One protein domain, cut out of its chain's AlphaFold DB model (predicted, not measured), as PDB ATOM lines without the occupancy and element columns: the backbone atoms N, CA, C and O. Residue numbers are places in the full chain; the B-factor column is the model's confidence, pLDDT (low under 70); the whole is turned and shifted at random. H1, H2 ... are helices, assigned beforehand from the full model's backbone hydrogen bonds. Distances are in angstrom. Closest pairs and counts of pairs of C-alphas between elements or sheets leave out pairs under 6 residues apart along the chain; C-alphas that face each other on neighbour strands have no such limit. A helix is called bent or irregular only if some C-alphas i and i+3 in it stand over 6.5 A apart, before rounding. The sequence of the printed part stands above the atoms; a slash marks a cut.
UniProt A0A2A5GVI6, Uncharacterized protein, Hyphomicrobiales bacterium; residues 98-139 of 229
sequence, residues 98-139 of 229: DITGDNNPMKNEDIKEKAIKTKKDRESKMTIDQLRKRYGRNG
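AT A GLANCE: This is residues 98 to 139 of the 229 residues of an uncharacterized protein of Hyphomicrobiales bacterium (UniProt A0A2A5GVI6). Picture an open, flat bracket: a loop at residues 98 to 108 leads into the long helix H1, which makes the bar, and at the bar's far end a tight turn leads into the short helix H2, which folds back at a slant. The loop and H2 hang from opposite ends of H1 toward the same side, with empty space between them. The printed part has 42 residues with two named helices, H1 then H2 along the chain, and no named strand; the class is all helix. It is extended, with a radius of gyration of the C-alphas of 14.6 A, and spans 39 by 22 by 9 A.

HOW THE PARTS SIT: Start at Asp 98 and go on to H1, residues 109 to 124; residues 100 to 105, 108 to 114 and 116 to 122 stand free. A tight link of 3 residues then leads to H2, residues 128 to 135. H1 and H2 are close but not clearly touching: their closest C-alphas, those of Glu 123 and Leu 131, are 7.1 A apart. They run opposite ways at a steep tilt of 44 degrees, with their centres 18.0 A apart. In both H1 and H2, every O i to N i+4 pair is within hydrogen-bond range.

IN THESE COORDINATES: Find C-alpha 109 at (229.440, 461.718, 428.537); from there H1 runs 22.4 A to C-alpha 124 at (219.898, 441.562, 425.976). Look next at C-alpha 128; H2 runs 10.5 A from it to C-alpha 135 at (221.131, 441.249, 439.905). Neither helix is bent.

THE WHOLE: The two C-alphas farthest apart, those of Asp 102 and Gly 139, are 40.1 A apart. The printed part has no cut. Its mean pLDDT is 76.9; in the B-factor column you will find the model under 70 at residues 98 to 101, 103, 105 to 106 and 136 to 139.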
ATOM      1  N   ASP A  98     241.678 461.532 438.344       57.53
ATOM      2  CA  ASP A  98     241.115 462.731 438.904       57.53
ATOM      3  C   ASP A  98     239.678 462.361 439.274       57.53
ATOM      4  O   ASP A  98     238.781 462.414 438.450       57.53
ATOM      5  N   ILE A  99     239.484 461.775 440.461       58.94
ATOM      6  CA  ILE A  99     238.186 461.223 440.871       58.94
ATOM      7  C   ILE A  99     237.177 462.374 441.020       58.94
ATOM      8  O   ILE A  99     235.975 462.166 440.882       58.94
ATOM      9  N   THR A 100     237.662 463.591 441.275       56.12
ATOM     10  CA  THR A 100     236.844 464.753 441.638       56.12
ATOM     11  C   THR A 100     236.892 465.891 440.623       56.12
ATOM     12  O   THR A 100     235.890 466.589 440.472       56.12
ATOM     13  N   GLY A 101     238.004 466.094 439.922       63.12
ATOM     14  CA  GLY A 101     238.154 467.171 438.945       63.12
ATOM     15  C   GLY A 101     237.584 466.830 437.571       63.12
ATOM     16  O   GLY A 101     236.854 465.848 437.388       63.12
ATOM     17  N   ASP A 102     237.813 467.722 436.618       70.69
ATOM     18  CA  ASP A 102     237.093 467.739 435.339       70.69
ATOM     19  C   ASP A 102     237.642 466.723 434.337       70.69
ATOM     20  O   ASP A 102     236.915 466.249 433.468       70.69
ATOM     21  N   ASN A 103     238.872 466.252 434.561       64.12
ATOM     22  CA  ASN A 103     239.493 465.180 433.783       64.12
ATOM     23  C   ASN A 103     239.077 463.775 434.252       64.12
ATOM     24  O   ASN A 103     239.709 462.781 433.885       64.12
ATOM     25  N   ASN A 104     238.034 463.657 435.086       73.12
ATOM     26  CA  ASN A 104     237.502 462.361 435.480       73.12
ATOM     27  C   ASN A 104     236.895 461.655 434.252       73.12
ATOM     28  O   ASN A 104     235.869 462.109 433.743       73.12
ATOM     29  N   PRO A 105     237.413 460.493 433.816       66.94
ATOM     30  CA  PRO A 105     236.804 459.747 432.715       66.94
ATOM     31  C   PRO A 105     235.369 459.286 433.024       66.94
ATOM     32  O   PRO A 105     234.624 458.976 432.104       66.94
ATOM     33  N   MET A 106     234.950 459.266 434.298       67.06
ATOM     34  CA  MET A 106     233.555 459.022 434.685       67.06
ATOM     35  C   MET A 106     232.631 460.234 434.488       67.06
ATOM     36  O   MET A 106     231.421 460.055 434.595       67.06
ATOM     37  N   LYS A 107     233.154 461.445 434.242       73.69
ATOM     38  CA  LYS A 107     232.354 462.634 433.892       73.69
ATOM     39  C   LYS A 107     232.151 462.786 432.382       73.69
ATOM     40  O   LYS A 107     231.171 463.409 432.001       73.69
ATOM     41  N   ASN A 108     233.021 462.203 431.556       82.75
ATOM     42  CA  ASN A 108     232.909 462.241 430.097       82.75
ATOM     43  C   ASN A 108     231.641 461.501 429.623       82.75
ATOM     44  O   ASN A 108     231.468 460.312 429.911       82.75
ATOM     45  N   GLU A 109     230.767 462.212 428.912       85.38
ATOM     46  CA  GLU A 109     229.440 461.718 428.537       85.38
ATOM     47  C   GLU A 109     229.514 460.565 427.527       85.38
ATOM     48  O   GLU A 109     228.872 459.537 427.735       85.38
ATOM     49  N   ASP A 110     230.415 460.632 426.542       86.81
ATOM     50  CA  ASP A 110     230.618 459.561 425.555       86.81
ATOM     51  C   ASP A 110     231.048 458.244 426.214       86.81
ATOM     52  O   ASP A 110     230.631 457.148 425.820       86.81
ATOM     53  N   ILE A 111     231.911 458.326 427.235       84.38
ATOM     54  CA  ILE A 111     232.362 457.149 427.989       84.38
ATOM     55  C   ILE A 111     231.194 456.558 428.787       84.38
ATOM     56  O   ILE A 111     231.046 455.329 428.828       84.38
ATOM     57  N   LYS A 112     230.345 457.401 429.393       84.88
ATOM     58  CA  LYS A 112     229.132 456.942 430.089       84.88
ATOM     59  C   LYS A 112     228.163 456.272 429.120       84.88
ATOM     60  O   LYS A 112     227.706 455.166 429.408       84.88
ATOM     61  N   GLU A 113     227.891 456.882 427.970       90.00
ATOM     62  CA  GLU A 113     226.989 456.332 426.957       90.00
ATOM     63  C   GLU A 113     227.483 454.987 426.424       90.00
ATOM     64  O   GLU A 113     226.730 454.008 426.410       90.00
ATOM     65  N   LYS A 114     228.774 454.881 426.082       90.38
ATOM     66  CA  LYS A 114     229.389 453.612 425.659       90.38
ATOM     67  C   LYS A 114     229.265 452.534 426.735       90.38
ATOM     68  O   LYS A 114     228.953 451.381 426.417       90.38
ATOM     69  N   ALA A 115     229.469 452.882 428.006       86.25
ATOM     70  CA  ALA A 115     229.304 451.949 429.118       86.25
ATOM     71  C   ALA A 115     227.841 451.494 429.284       86.25
ATOM     72  O   ALA A 115     227.593 450.301 429.492       86.25
ATOM     73  N   ILE A 116     226.877 452.409 429.146       88.25
ATOM     74  CA  ILE A 116     225.437 452.106 429.195       88.25
ATOM     75  C   ILE A 116     225.045 451.182 428.039       88.25
ATOM     76  O   ILE A 116     224.393 450.163 428.277       88.25
ATOM     77  N   LYS A 117     225.479 451.485 426.811       93.06
ATOM     78  CA  LYS A 117     225.211 450.670 425.619       93.06
ATOM     79  C   LYS A 117     225.775 449.258 425.775       93.06
ATOM     80  O   LYS A 117     225.037 448.284 425.685       93.06
ATOM     81  N   THR A 118     227.042 449.151 426.175       90.12
ATOM     82  CA  THR A 118     227.707 447.860 426.423       90.12
ATOM     83  C   THR A 118     226.986 447.039 427.496       90.12
ATOM     84  O   THR A 118     226.919 445.812 427.415       90.12
ATOM     85  N   LYS A 119     226.453 447.696 428.534       87.44
ATOM     86  CA  LYS A 119     225.661 447.028 429.569       87.44
ATOM     87  C   LYS A 119     224.348 446.486 428.996       87.44
ATOM     88  O   LYS A 119     224.076 445.307 429.210       87.44
ATOM     89  N   LYS A 120     223.591 447.302 428.252       89.12
ATOM     90  CA  LYS A 120     222.334 446.888 427.604       89.12
ATOM     91  C   LYS A 120     222.554 445.723 426.636       89.12
ATOM     92  O   LYS A 120     221.842 444.731 426.725       89.12
ATOM     93  N   ASP A 121     223.596 445.785 425.808       91.44
ATOM     94  CA  ASP A 121     223.937 444.729 424.843       91.44
ATOM     95  C   ASP A 121     224.338 443.409 425.516       91.44
ATOM     96  O   ASP A 121     224.145 442.323 424.975       91.44
ATOM     97  N   ARG A 122     224.938 443.481 426.709       86.62
ATOM     98  CA  ARG A 122     225.236 442.286 427.510       86.62
ATOM     99  C   ARG A 122     223.985 441.723 428.165       86.62
ATOM    100  O   ARG A 122     223.885 440.511 428.293       86.62
ATOM    101  N   GLU A 123     223.076 442.579 428.618       88.12
ATOM    102  CA  GLU A 123     221.826 442.164 429.257       88.12
ATOM    103  C   GLU A 123     220.840 441.559 428.262       88.12
ATOM    104  O   GLU A 123     220.203 440.566 428.596       88.12
ATOM    105  N   SER A 124     220.764 442.089 427.038       88.19
ATOM    106  CA  SER A 124     219.898 441.562 425.976       88.19
ATOM    107  C   SER A 124     220.272 440.142 425.545       88.19
ATOM    108  O   SER A 124     219.417 439.390 425.087       88.19
ATOM    109  N   LYS A 125     221.535 439.748 425.737       91.56
ATOM    110  CA  LYS A 125     222.045 438.397 425.452       91.56
ATOM    111  C   LYS A 125     221.853 437.406 426.605       91.56
ATOM    112  O   LYS A 125     222.220 436.242 426.466       91.56
ATOM    113  N   MET A 126     221.351 437.850 427.756       87.62
ATOM    114  CA  MET A 126     221.157 436.998 428.930       87.62
ATOM    115  C   MET A 126     219.707 436.538 429.045       87.62
ATOM    116  O   MET A 126     218.773 437.290 428.780       87.62
ATOM    117  N   THR A 127     219.504 435.319 429.543       90.00
ATOM    118  CA  THR A 127     218.158 434.853 429.887       90.00
ATOM    119  C   THR A 127     217.630 435.568 431.131       90.00
ATOM    120  O   THR A 127     218.391 436.050 431.978       90.00
ATOM    121  N   ILE A 128     216.307 435.576 431.297       78.31
ATOM    122  CA  ILE A 128     215.644 436.154 432.474       78.31
ATOM    123  C   ILE A 128     216.190 435.544 433.778       78.31
ATOM    124  O   ILE A 128     216.420 436.265 434.749       78.31
ATOM    125  N   ASP A 129     216.460 434.234 433.811       76.88
ATOM    126  CA  ASP A 129     217.025 433.561 434.988       76.88
ATOM    127  C   ASP A 129     218.481 433.982 435.271       76.88
ATOM    128  O   ASP A 129     218.860 434.242 436.418       76.88
ATOM    129  N   GLN A 130     219.297 434.152 434.227       81.00
ATOM    130  CA  GLN A 130     220.663 434.663 434.359       81.00
ATOM    131  C   GLN A 130     220.681 436.122 434.845       81.00
ATOM    132  O   GLN A 130     221.489 436.476 435.710       81.00
ATOM    133  N   LEU A 131     219.771 436.965 434.345       77.25
ATOM    134  CA  LEU A 131     219.589 438.340 434.821       77.25
ATOM    135  C   LEU A 131     219.148 438.364 436.294       77.25
ATOM    136  O   LEU A 131     219.726 439.105 437.096       77.25
ATOM    137  N   ARG A 132     218.199 437.500 436.684       70.81
ATOM    138  CA  ARG A 132     217.733 437.329 438.075       70.81
ATOM    139  C   ARG A 132     218.860 436.898 439.021       70.81
ATOM    140  O   ARG A 132     218.981 437.451 440.118       70.81
ATOM    141  N   LYS A 133     219.721 435.967 438.595       70.69
ATOM    142  CA  LYS A 133     220.912 435.521 439.346       70.69
ATOM    143  C   LYS A 133     221.964 436.629 439.482       70.69
ATOM    144  O   LYS A 133     222.481 436.832 440.579       70.69
ATOM    145  N   ARG A 134     222.242 437.373 438.402       72.06
ATOM    146  CA  ARG A 134     223.246 438.455 438.353       72.06
ATOM    147  C   ARG A 134     222.873 439.658 439.213       72.06
ATOM    148  O   ARG A 134     223.717 440.167 439.946       72.06
ATOM    149  N   TYR A 135     221.620 440.099 439.139       70.44
ATOM    150  CA  TYR A 135     221.131 441.249 439.905       70.44
ATOM    151  C   TYR A 135     220.583 440.883 441.284       70.44
ATOM    152  O   TYR A 135     220.216 441.772 442.052       70.44
ATOM    153  N   GLY A 136     220.575 439.591 441.630       58.81
ATOM    154  CA  GLY A 136     220.458 439.120 443.006       58.81
ATOM    155  C   GLY A 136     219.234 439.644 443.760       58.81
ATOM    156  O   GLY A 136     219.331 439.881 444.963       58.81
ATOM    157  N   ARG A 137     218.096 439.832 443.078       53.16
ATOM    158  CA  ARG A 137     216.811 440.181 443.712       53.16
ATOM    159  C   ARG A 137     215.903 438.982 443.981       53.16
ATOM    160  O   ARG A 137     214.842 439.174 444.551       53.16
ATOM    161  N   ASN A 138     216.337 437.758 443.690       48.84
ATOM    162  CA  ASN A 138     215.578 436.553 444.042       48.84
ATOM    163  C   ASN A 138     215.997 435.987 445.404       48.84
ATOM    164  O   ASN A 138     216.324 434.816 445.552       48.84
ATOM    165  N   GLY A 139     216.018 436.833 446.426       55.94
ATOM    166  CA  GLY A 139     215.416 436.390 447.674       55.94
ATOM    167  C   GLY A 139     214.118 437.163 447.742       55.94
ATOM    168  O   GLY A 139     214.201 438.388 447.835       55.94
TER     169      GLY A 139